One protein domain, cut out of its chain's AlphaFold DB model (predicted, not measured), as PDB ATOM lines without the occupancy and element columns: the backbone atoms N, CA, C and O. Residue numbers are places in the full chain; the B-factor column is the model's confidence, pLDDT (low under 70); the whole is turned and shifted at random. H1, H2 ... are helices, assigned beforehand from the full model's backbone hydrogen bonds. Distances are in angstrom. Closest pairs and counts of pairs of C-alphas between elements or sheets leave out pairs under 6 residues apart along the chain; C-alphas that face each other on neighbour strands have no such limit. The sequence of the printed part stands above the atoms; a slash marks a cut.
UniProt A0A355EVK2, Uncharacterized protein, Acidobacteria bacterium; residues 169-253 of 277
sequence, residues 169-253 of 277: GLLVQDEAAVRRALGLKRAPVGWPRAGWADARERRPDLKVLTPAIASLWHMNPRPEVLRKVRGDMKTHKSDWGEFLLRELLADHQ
ATOM      1  N   GLY A 169     -73.681  39.823-150.832       93.50
ATOM      2  CA  GLY A 169     -73.043  40.287-152.063       93.50
ATOM      3  C   GLY A 169     -73.062  39.219-153.158       93.50
ATOM      4  O   GLY A 169     -73.314  39.535-154.318       93.50
ATOM      5  N   LEU A 170     -72.919  37.944-152.787       93.88
ATOM      6  CA  LEU A 170     -72.955  36.817-153.722       93.88
ATOM      7  C   LEU A 170     -74.337  36.618-154.368       93.88
ATOM      8  O   LEU A 170     -74.420  36.126-155.491       93.88
ATOM      9  N   LEU A 171     -75.415  37.023-153.690       96.12
ATOM     10  CA  LEU A 171     -76.796  36.811-154.133       96.12
ATOM     11  C   LEU A 171     -77.293  37.904-155.088       96.12
ATOM     12  O   LEU A 171     -78.252  37.684-155.820       96.12
ATOM     13  N   VAL A 172     -76.661  39.080-155.090       96.12
ATOM     14  CA  VAL A 172     -77.123  40.259-155.849       96.12
ATOM     15  C   VAL A 172     -76.376  40.470-157.167       96.12
ATOM     16  O   VAL A 172     -76.491  41.531-157.774       96.12
ATOM     17  N   GLN A 173     -75.601  39.482-157.619       94.62
ATOM     18  CA  GLN A 173     -74.748  39.618-158.805       94.62
ATOM     19  C   GLN A 173     -75.512  39.569-160.137       94.62
ATOM     20  O   GLN A 173     -75.005  40.050-161.145       94.62
ATOM     21  N   ASP A 174     -76.720  39.003-160.153       95.19
ATOM     22  CA  ASP A 174     -77.562  38.904-161.348       95.19
ATOM     23  C   ASP A 174     -79.029  39.164-160.974       95.19
ATOM     24  O   ASP A 174     -79.736  38.296-160.455       95.19
ATOM     25  N   GLU A 175     -79.498  40.385-161.244       97.12
ATOM     26  CA  GLU A 175     -80.886  40.784-160.993       97.12
ATOM     27  C   GLU A 175     -81.887  39.890-161.737       97.12
ATOM     28  O   GLU A 175     -82.944  39.542-161.202       97.12
ATOM     29  N   ALA A 176     -81.589  39.529-162.988       96.25
ATOM     30  CA  ALA A 176     -82.502  38.740-163.804       96.25
ATOM     31  C   ALA A 176     -82.659  37.332-163.223       96.25
ATOM     32  O   ALA A 176     -83.781  36.826-163.157       96.25
ATOM     33  N   ALA A 177     -81.568  36.734-162.748       96.81
ATOM     34  CA  ALA A 177     -81.600  35.453-162.056       96.81
ATOM     35  C   ALA A 177     -82.376  35.518-160.737       96.81
ATOM     36  O   ALA A 177     -83.211  34.650-160.485       96.81
ATOM     37  N   VAL A 178     -82.191  36.571-159.932       97.44
ATOM     38  CA  VAL A 178     -82.970  36.749-158.694       97.44
ATOM     39  C   VAL A 178     -84.460  36.907-159.000       97.44
ATOM     40  O   VAL A 178     -85.292  36.273-158.352       97.44
ATOM     41  N   ARG A 179     -84.833  37.670-160.035       97.06
ATOM     42  CA  ARG A 179     -86.237  37.758-160.472       97.06
ATOM     43  C   ARG A 179     -86.789  36.396-160.894       97.06
ATOM     44  O   ARG A 179     -87.894  36.053-160.474       97.06
ATOM     45  N   ARG A 180     -86.031  35.606-161.664       96.38
ATOM     46  CA  ARG A 180     -86.431  34.239-162.053       96.38
ATOM     47  C   ARG A 180     -86.607  33.330-160.837       96.38
ATOM     48  O   ARG A 180     -87.643  32.677-160.742       96.38
ATOM     49  N   ALA A 181     -85.668  33.351-159.888       96.62
ATOM     50  CA  ALA A 181     -85.740  32.586-158.642       96.62
ATOM     51  C   ALA A 181     -87.003  32.918-157.826       96.62
ATOM     52  O   ALA A 181     -87.632  32.041-157.239       96.62
ATOM     53  N   LEU A 182     -87.423  34.186-157.836       96.38
ATOM     54  CA  LEU A 182     -88.641  34.653-157.169       96.38
ATOM     55  C   LEU A 182     -89.926  34.436-157.996       96.38
ATOM     56  O   LEU A 182     -91.014  34.790-157.536       96.38
ATOM     57  N   GLY A 183     -89.831  33.860-159.200       95.38
ATOM     58  CA  GLY A 183     -90.970  33.607-160.090       95.38
ATOM     59  C   GLY A 183     -91.512  34.860-160.789       95.38
ATOM     60  O   GLY A 183     -92.689  34.911-161.151       95.38
ATOM     61  N   LEU A 184     -90.686  35.891-160.970       95.88
ATOM     62  CA  LEU A 184     -91.092  37.193-161.500       95.88
ATOM     63  C   LEU A 184     -90.724  37.345-162.978       95.88
ATOM     64  O   LEU A 184     -89.562  37.231-163.363       95.88
ATOM     65  N   LYS A 185     -91.705  37.719-163.809       92.75
ATOM     66  CA  LYS A 185     -91.469  38.075-165.224       92.75
ATOM     67  C   LYS A 185     -90.938  39.504-165.397       92.75
ATOM     68  O   LYS A 185     -90.165  39.781-166.308       92.75
ATOM     69  N   ARG A 186     -91.344  40.419-164.512       93.62
ATOM     70  CA  ARG A 186     -90.974  41.844-164.516       93.62
ATOM     71  C   ARG A 186     -90.699  42.323-163.097       93.62
ATOM     72  O   ARG A 186     -91.196  41.716-162.151       93.62
ATOM     73  N   ALA A 187     -89.933  43.401-162.966       95.56
ATOM     74  CA  ALA A 187     -89.732  44.064-161.684       95.56
ATOM     75  C   ALA A 187     -91.084  44.597-161.148       95.56
ATOM     76  O   ALA A 187     -91.783  45.302-161.884       95.56
ATOM     77  N   PRO A 188     -91.500  44.235-159.921       95.94
ATOM     78  CA  PRO A 188     -92.700  44.780-159.292       95.94
ATOM     79  C   PRO A 188     -92.502  46.237-158.837       95.94
ATOM     80  O   PRO A 188     -91.398  46.782-158.851       95.94
ATOM     81  N   VAL A 189     -93.592  46.881-158.410       95.06
ATOM     82  CA  VAL A 189     -93.531  48.219-157.799       95.06
ATOM     83  C   VAL A 189     -92.701  48.152-156.513       95.06
ATOM     84  O   VAL A 189     -92.907  47.268-155.689       95.06
ATOM     85  N   GLY A 190     -91.764  49.089-156.347       94.50
ATOM     86  CA  GLY A 190     -90.848  49.123-155.199       94.50
ATOM     87  C   GLY A 190     -89.594  48.253-155.352       94.50
ATOM     88  O   GLY A 190     -88.784  48.201-154.431       94.50
ATOM     89  N   TRP A 191     -89.401  47.598-156.501       97.19
ATOM     90  CA  TRP A 191     -88.176  46.852-156.790       97.19
ATOM     91  C   TRP A 191     -86.943  47.778-156.826       97.19
ATOM     92  O   TRP A 191     -87.023  48.874-157.398       97.19
ATOM     93  N   PRO A 192     -85.798  47.374-156.240       96.38
ATOM     94  CA  PRO A 192     -84.589  48.192-156.222       96.38
ATOM     95  C   PRO A 192     -84.059  48.435-157.638       96.38
ATOM     96  O   PRO A 192     -83.908  47.510-158.433       96.38
ATOM     97  N   ARG A 193     -83.745  49.701-157.936       94.56
ATOM     98  CA  ARG A 193     -83.236  50.148-159.247       94.56
ATOM     99  C   ARG A 193     -81.708  50.187-159.341       94.56
ATOM    100  O   ARG A 193     -81.177  50.434-160.416       94.56
ATOM    101  N   ALA A 194     -81.011  50.014-158.220       94.12
ATOM    102  CA  ALA A 194     -79.561  50.137-158.113       94.12
ATOM    103  C   ALA A 194     -79.010  49.134-157.087       94.12
ATOM    104  O   ALA A 194     -79.771  48.569-156.301       94.12
ATOM    105  N   GLY A 195     -77.690  48.935-157.099       91.19
ATOM    106  CA  GLY A 195     -76.972  48.032-156.190       91.19
ATOM    107  C   GLY A 195     -76.854  46.583-156.681       91.19
ATOM    108  O   GLY A 195     -76.056  45.822-156.140       91.19
ATOM    109  N   TRP A 196     -77.592  46.197-157.726       95.31
ATOM    110  CA  TRP A 196     -77.384  44.927-158.429       95.31
ATOM    111  C   TRP A 196     -76.016  44.904-159.114       95.31
ATOM    112  O   TRP A 196     -75.626  45.890-159.739       95.31
ATOM    113  N   ALA A 197     -75.300  43.784-158.999       91.88
ATOM    114  CA  ALA A 197     -73.947  43.571-159.526       91.88
ATOM    115  C   ALA A 197     -72.896  44.617-159.091       91.88
ATOM    116  O   ALA A 197     -71.789  44.651-159.633       91.88
ATOM    117  N   ASP A 198     -73.199  45.457-158.097       90.62
ATOM    118  CA  ASP A 198     -72.254  46.440-157.585       90.62
ATOM    119  C   ASP A 198     -71.350  45.797-156.529       90.62
ATOM    120  O   ASP A 198     -71.720  45.634-155.366       90.62
ATOM    121  N   ALA A 199     -70.120  45.470-156.929       81.06
ATOM    122  CA  ALA A 199     -69.099  44.928-156.032       81.06
ATOM    123  C   ALA A 199     -68.705  45.888-154.888       81.06
ATOM    124  O   ALA A 199     -68.018  45.476-153.953       81.06
ATOM    125  N   ARG A 200     -69.091  47.170-154.960       82.88
ATOM    126  CA  ARG A 200     -68.831  48.184-153.929       82.88
ATOM    127  C   ARG A 200     -70.027  48.421-153.009       82.88
ATOM    128  O   ARG A 200     -69.873  49.161-152.032       82.88
ATOM    129  N   GLU A 201     -71.188  47.820-153.274       90.69
ATOM    130  CA  GLU A 201     -72.353  47.974-152.405       90.69
ATOM    131  C   GLU A 201     -72.063  47.336-151.047       90.69
ATOM    132  O   GLU A 201     -71.927  46.124-150.934       90.69
ATOM    133  N   ARG A 202     -71.965  48.167-150.003       88.12
ATOM    134  CA  ARG A 202     -71.584  47.754-148.643       88.12
ATOM    135  C   ARG A 202     -72.678  47.000-147.902       88.12
ATOM    136  O   ARG A 202     -72.363  46.241-146.991       88.12
ATOM    137  N   ARG A 203     -73.943  47.252-148.243       91.00
ATOM    138  CA  ARG A 203     -75.129  46.711-147.566       91.00
ATOM    139  C   ARG A 203     -76.127  46.132-148.577       91.00
ATOM    140  O   ARG A 203     -77.257  46.622-148.662       91.00
ATOM    141  N   PRO A 204     -75.733  45.110-149.363       93.19
ATOM    142  CA  PRO A 204     -76.621  44.480-150.342       93.19
ATOM    143  C   PRO A 204     -77.847  43.839-149.674       93.19
ATOM    144  O   PRO A 204     -78.930  43.811-150.259       93.19
ATOM    145  N   ASP A 205     -77.709  43.412-148.416       93.06
ATOM    146  CA  ASP A 205     -78.798  42.949-147.559       93.06
ATOM    147  C   ASP A 205     -79.909  44.005-147.408       93.06
ATOM    148  O   ASP A 205     -81.085  43.715-147.648       93.06
ATOM    149  N   LEU A 206     -79.546  45.242-147.056       93.62
ATOM    150  CA  LEU A 206     -80.498  46.320-146.779       93.62
ATOM    151  C   LEU A 206     -80.934  47.083-148.027       93.62
ATOM    152  O   LEU A 206     -82.098  47.457-148.126       93.62
ATOM    153  N   LYS A 207     -80.016  47.355-148.960       94.94
ATOM    154  CA  LYS A 207     -80.300  48.223-150.112       94.94
ATOM    155  C   LYS A 207     -80.879  47.495-151.315       94.94
ATOM    156  O   LYS A 207     -81.511  48.138-152.147       94.94
ATOM    157  N   VAL A 208     -80.670  46.182-151.410       96.62
ATOM    158  CA  VAL A 208     -81.096  45.389-152.569       96.62
ATOM    159  C   VAL A 208     -82.067  44.297-152.139       96.62
ATOM    160  O   VAL A 208     -83.239  44.340-152.505       96.62
ATOM    161  N   LEU A 209     -81.635  43.344-151.310       96.62
ATOM    162  CA  LEU A 209     -82.457  42.170-150.991       96.62
ATOM    163  C   LEU A 209     -83.689  42.515-150.149       96.62
ATOM    164  O   LEU A 209     -84.782  42.047-150.461       96.62
ATOM    165  N   THR A 210     -83.553  43.368-149.131       96.31
ATOM    166  CA  THR A 210     -84.692  43.812-148.310       96.31
ATOM    167  C   THR A 210     -85.795  44.478-149.147       96.31
ATOM    168  O   THR A 210     -86.927  43.995-149.085       96.31
ATOM    169  N   PRO A 211     -85.531  45.520-149.966       96.75
ATOM    170  CA  PRO A 211     -86.571  46.117-150.806       96.75
ATOM    171  C   PRO A 211     -87.076  45.165-151.900       96.75
ATOM    172  O   PRO A 211     -88.275  45.157-152.182       96.75
ATOM    173  N   ALA A 212     -86.215  44.312-152.471       96.94
ATOM    174  CA  ALA A 212     -86.641  43.295-153.433       96.94
ATOM    175  C   ALA A 212     -87.666  42.329-152.817       96.94
ATOM    176  O   ALA A 212     -88.740  42.136-153.384       96.94
ATOM    177  N   ILE A 213     -87.394  41.786-151.628       96.50
ATOM    178  CA  ILE A 213     -88.311  40.883-150.915       96.50
ATOM    179  C   ILE A 213     -89.566  41.632-150.444       96.50
ATOM    180  O   ILE A 213     -90.673  41.110-150.577       96.50
ATOM    181  N   ALA A 214     -89.429  42.869-149.953       95.81
ATOM    182  CA  ALA A 214     -90.563  43.695-149.533       95.81
ATOM    183  C   ALA A 214     -91.546  43.952-150.688       95.81
ATOM    184  O   ALA A 214     -92.758  43.835-150.510       95.81
ATOM    185  N   SER A 215     -91.036  44.214-151.897       96.19
ATOM    186  CA  SER A 215     -91.866  44.470-153.082       96.19
ATOM    187  C   SER A 215     -92.806  43.308-153.441       96.19
ATOM    188  O   SER A 215     -93.898  43.538-153.965       96.19
ATOM    189  N   LEU A 216     -92.444  42.065-153.093       95.38
ATOM    190  CA  LEU A 216     -93.268  40.876-153.346       95.38
ATOM    191  C   LEU A 216     -94.579  40.901-152.554       95.38
ATOM    192  O   LEU A 216     -95.598  40.395-153.024       95.38
ATOM    193  N   TRP A 217     -94.566  41.490-151.356       91.56
ATOM    194  CA  TRP A 217     -95.732  41.545-150.471       91.56
ATOM    195  C   TRP A 217     -96.838  42.462-150.996       91.56
ATOM    196  O   TRP A 217     -98.009  42.265-150.660       91.56
ATOM    197  N   HIS A 218     -96.470  43.417-151.850       91.81
ATOM    198  CA  HIS A 218     -97.381  44.364-152.492       91.81
ATOM    199  C   HIS A 218     -97.944  43.855-153.828       91.81
ATOM    200  O   HIS A 218     -98.762  44.530-154.451       91.81
ATOM    201  N   MET A 219     -97.527  42.672-154.287       94.38
ATOM    202  CA  MET A 219     -98.021  42.084-155.529       94.38
ATOM    203  C   MET A 219     -99.397  41.426-155.360       94.38
ATOM    204  O   MET A 219     -99.691  40.814-154.330       94.38
ATOM    205  N   ASN A 220    -100.203  41.480-156.425       90.75
ATOM    206  CA  ASN A 220    -101.452  40.735-156.552       90.75
ATOM    207  C   ASN A 220    -101.517  40.022-157.925       90.75
ATOM    208  O   ASN A 220    -101.516  40.716-158.946       90.75
ATOM    209  N   PRO A 221    -101.555  38.675-157.983       91.38
ATOM    210  CA  PRO A 221    -101.470  37.747-156.852       91.38
ATOM    211  C   PRO A 221    -100.080  37.747-156.196       91.38
ATOM    212  O   PRO A 221     -99.073  38.076-156.828       91.38
ATOM    213  N   ARG A 222    -100.024  37.358-154.916       91.62
ATOM    214  CA  ARG A 222     -98.756  37.204-154.188       91.62
ATOM    215  C   ARG A 222     -97.958  36.012-154.742       91.62
ATOM    216  O   ARG A 222     -98.541  34.937-154.897       91.62
ATOM    217  N   PRO A 223     -96.641  36.156-154.977       93.19
ATOM    218  CA  PRO A 223     -95.789  35.055-155.416       93.19
ATOM    219  C   PRO A 223     -95.786  33.873-154.439       93.19
ATOM    220  O   PRO A 223     -95.722  34.057-153.220       93.19
ATOM    221  N   GLU A 224     -95.762  32.645-154.964       92.06
ATOM    222  CA  GLU A 224     -95.725  31.425-154.141       92.06
ATOM    223  C   GLU A 224     -94.490  31.338-153.237       92.06
ATOM    224  O   GLU A 224     -94.535  30.690-152.190       92.06
ATOM    225  N   VAL A 225     -93.387  31.997-153.610       93.31
ATOM    226  CA  VAL A 225     -92.150  32.006-152.818       93.31
ATOM    227  C   VAL A 225     -92.368  32.545-151.401       93.31
ATOM    228  O   VAL A 225     -91.789  31.998-150.468       93.31
ATOM    229  N   LEU A 226     -93.293  33.493-151.199       92.25
ATOM    230  CA  LEU A 226     -93.640  34.011-149.866       92.25
ATOM    231  C   LEU A 226     -94.279  32.951-148.953       92.25
ATOM    232  O   LEU A 226     -94.267  33.076-147.730       92.25
ATOM    233  N   ARG A 227     -94.846  31.883-149.532       87.75
ATOM    234  CA  ARG A 227     -95.336  30.723-148.770       87.75
ATOM    235  C   ARG A 227     -94.213  29.741-148.434       87.75
ATOM    236  O   ARG A 227     -94.342  29.015-147.446       87.75
ATOM    237  N   LYS A 228     -93.159  29.697-149.263       87.88
ATOM    238  CA  LYS A 228     -91.991  28.813-149.111       87.88
ATOM    239  C   LYS A 228     -91.026  29.362-148.060       87.88
ATOM    240  O   LYS A 228     -90.727  28.657-147.101       87.88
ATOM    241  N   VAL A 229     -90.600  30.612-148.224       86.12
ATOM    242  CA  VAL A 229     -89.724  31.337-147.300       86.12
ATOM    243  C   VAL A 229     -90.615  32.285-146.506       86.12
ATOM    244  O   VAL A 229     -90.987  33.361-146.967       86.12
ATOM    245  N   ARG A 230     -91.110  31.806-145.365       78.88
ATOM    246  CA  ARG A 230     -92.049  32.563-144.530       78.88
ATOM    247  C   ARG A 230     -91.297  33.716-143.871       78.88
ATOM    248  O   ARG A 230     -90.287  33.465-143.235       78.88
ATOM    249  N   GLY A 231     -91.819  34.935-143.977       85.12
ATOM    250  CA  GLY A 231     -91.244  36.120-143.337       85.12
ATOM    251  C   GLY A 231     -90.416  36.998-144.274       85.12
ATOM    252  O   GLY A 231     -90.387  36.801-145.490       85.12
ATOM    253  N   ASP A 232     -89.789  38.020-143.704       88.69
ATOM    254  CA  ASP A 232     -89.022  39.026-144.440       88.69
ATOM    255  C   ASP A 232     -87.506  38.797-144.329       88.69
ATOM    256  O   ASP A 232     -87.030  37.922-143.603       88.69
ATOM    257  N   MET A 233     -86.727  39.605-145.052       89.38
ATOM    258  CA  MET A 233     -85.262  39.531-145.031       89.38
ATOM    259  C   MET A 233     -84.662  39.843-143.649       89.38
ATOM    260  O   MET A 233     -83.556  39.407-143.343       89.38
ATOM    261  N   LYS A 234     -85.376  40.597-142.803       86.69
ATOM    262  CA  LYS A 234     -84.897  41.011-141.478       86.69
ATOM    263  C   LYS A 234     -85.002  39.874-140.464       86.69
ATOM    264  O   LYS A 234     -84.108  39.696-139.643       86.69
ATOM    265  N   THR A 235     -86.101  39.133-140.507       84.69
ATOM    266  CA  THR A 235     -86.444  38.077-139.545       84.69
ATOM    267  C   THR A 235     -85.976  36.696-139.998       84.69
ATOM    268  O   THR A 235     -85.596  35.880-139.164       84.69
ATOM    269  N   HIS A 236     -85.931  36.457-141.311       87.88
ATOM    270  CA  HIS A 236     -85.605  35.164-141.917       87.88
ATOM    271  C   HIS A 236     -84.429  35.261-142.898       87.88
ATOM    272  O   HIS A 236     -84.428  34.639-143.961       87.88
ATOM    273  N   LYS A 237     -83.402  36.044-142.535       89.31
ATOM    274  CA  LYS A 237     -82.217  36.305-143.367       89.31
ATOM    275  C   LYS A 237     -81.569  35.019-143.896       89.31
ATOM    276  O   LYS A 237     -81.345  34.898-145.097       89.31
ATOM    277  N   SER A 238     -81.317  34.045-143.019       88.88
ATOM    278  CA  SER A 238     -80.674  32.777-143.387       88.88
ATOM    279  C   SER A 238     -81.532  31.929-144.330       88.88
ATOM    280  O   SER A 238     -80.993  31.322-145.248       88.88
ATOM    281  N   ASP A 239     -82.856  31.911-144.145       90.38
ATOM    282  CA  ASP A 239     -83.768  31.131-144.994       90.38
ATOM    283  C   ASP A 239     -83.878  31.745-146.396       90.38
ATOM    284  O   ASP A 239     -83.847  31.033-147.401       90.38
ATOM    285  N   TRP A 240     -83.949  33.078-146.481       93.19
ATOM    286  CA  TRP A 240     -83.875  33.795-147.756       93.19
ATOM    287  C   TRP A 240     -82.516  33.605-148.434       93.19
ATOM    288  O   TRP A 240     -82.467  33.383-149.645       93.19
ATOM    289  N   GLY A 241     -81.428  33.639-147.661       94.00
ATOM    290  CA  GLY A 241     -80.076  33.367-148.140       94.00
ATOM    291  C   GLY A 241     -79.923  31.952-148.704       94.00
ATOM    292  O   GLY A 241     -79.411  31.798-149.811       94.00
ATOM    293  N   GLU A 242     -80.420  30.930-147.997       94.50
ATOM    294  CA  GLU A 242     -80.443  29.537-148.472       94.50
ATOM    295  C   GLU A 242     -81.244  29.402-149.758       94.50
ATOM    296  O   GLU A 242     -80.736  28.844-150.732       94.50
ATOM    297  N   PHE A 243     -82.472  29.928-149.770       95.69
ATOM    298  CA  PHE A 243     -83.363  29.821-150.914       95.69
ATOM    299  C   PHE A 243     -82.723  30.439-152.155       95.69
ATOM    300  O   PHE A 243     -82.564  29.759-153.167       95.69
ATOM    301  N   LEU A 244     -82.314  31.708-152.071       97.31
ATOM    302  CA  LEU A 244     -81.735  32.416-153.210       97.31
ATOM    303  C   LEU A 244     -80.451  31.736-153.680       97.31
ATOM    304  O   LEU A 244     -80.297  31.513-154.875       97.31
ATOM    305  N   LEU A 245     -79.563  31.342-152.765       97.31
ATOM    306  CA  LEU A 245     -78.334  30.646-153.137       97.31
ATOM    307  C   LEU A 245     -78.622  29.353-153.906       97.31
ATOM    308  O   LEU A 245     -77.990  29.098-154.932       97.31
ATOM    309  N   ARG A 246     -79.573  28.547-153.424       97.12
ATOM    310  CA  ARG A 246     -79.959  27.292-154.073       97.12
ATOM    311  C   ARG A 246     -80.472  27.530-155.488       97.12
ATOM    312  O   ARG A 246     -80.009  26.865-156.412       97.12
ATOM    313  N   GLU A 247     -81.410  28.462-155.655       97.75
ATOM    314  CA  GLU A 247     -81.998  28.757-156.966       97.75
ATOM    315  C   GLU A 247     -80.946  29.334-157.931       97.75
ATOM    316  O   GLU A 247     -80.864  28.910-159.082       97.75
ATOM    317  N   LEU A 248     -80.069  30.227-157.457       97.75
ATOM    318  CA  LEU A 248     -78.996  30.806-158.274       97.75
ATOM    319  C   LEU A 248     -77.938  29.769-158.682       97.75
ATOM    320  O   LEU A 248     -77.403  29.835-159.784       97.75
ATOM    321  N   LEU A 249     -77.629  28.787-157.831       97.50
ATOM    322  CA  LEU A 249     -76.705  27.701-158.181       97.50
ATOM    323  C   LEU A 249     -77.324  26.657-159.123       97.50
ATOM    324  O   LEU A 249     -76.571  25.927-159.783       97.50
ATOM    325  N   ALA A 250     -78.655  26.565-159.168       96.75
ATOM    326  CA  ALA A 250     -79.400  25.716-160.096       96.75
ATOM    327  C   ALA A 250     -79.592  26.374-161.477       96.75
ATOM    328  O   ALA A 250     -79.689  25.670-162.481       96.75
ATOM    329  N   ASP A 251     -79.606  27.706-161.549       97.00
ATOM    330  CA  ASP A 251     -79.646  28.468-162.800       97.00
ATOM    331  C   ASP A 251     -78.263  28.480-163.480       97.00
ATOM    332  O   ASP A 251     -77.284  28.976-162.927       97.00
ATOM    333  N   HIS A 252     -78.162  27.947-164.704       92.62
ATOM    334  CA  HIS A 252     -76.883  27.818-165.416       92.62
ATOM    335  C   HIS A 252     -76.177  29.165-165.661       92.62
ATOM    336  O   HIS A 252     -74.948  29.229-165.614       92.62
ATOM    337  N   GLN A 253     -76.929  30.238-165.928       92.06
ATOM    338  CA  GLN A 253     -76.354  31.564-166.174       92.06
ATOM    339  C   GLN A 253     -75.864  32.183-164.864       92.06
ATOM    340  O   GLN A 253     -74.718  32.628-164.773       92.06
TER     341      GLN A 253
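AT A GLANCE: This is residues 169 to 253 of the 277 residues of an uncharacterized protein of Acidobacteria bacterium (UniProt A0A355EVK2). Four helices make a small rounded body in which one pair alone touches: H2 runs along one side and H4 lies on the other, with short H1 set crosswise to H4 and touching it, and tiny H3 near the last residues of H2. The long loop of residues 182 to 203 leads from H1 to H2. The printed part has 85 residues, under half of them in H1, H2, H3 and H4, in that order; it is all helix, with no named strand. It is compact, radius of gyration of the C-alphas 11.7 A, spanning 34 by 26 by 26 A.

IN THESE COORDINATES: H1, residues 175 to 181, begins at C-alpha 175 (-80.886, 40.784, -160.993). H2, residues 204 to 217, is 19.3 A long. H3 is residues 225 to 228. H4, residues 237 to 250, is 20.0 A long and ends at C-alpha 250 (-79.400, 25.716, -160.096).

HOW THE PARTS SIT: H1 touches H4, about perpendicular at 86 degrees, with residues 244 to 248 of H4 alone; the closest C-alphas, of Ala 181 and Glu 247, are 5.6 A apart. H2 and H3 are close but not clearly touching, Leu 216 and Leu 226 having the closest C-alphas at 7.7 A. H2 is near H1 and H4. Every O i to N i+4 pair is within hydrogen-bond range in H1 and H4, 5 of 10 in H2; H3 is too short for one.

THE WHOLE: The C-alphas farthest apart, of Arg 200 and Pro 221, stand 34.4 A apart. The printed part has no cut, and no printed residue is under 70 in pLDDT.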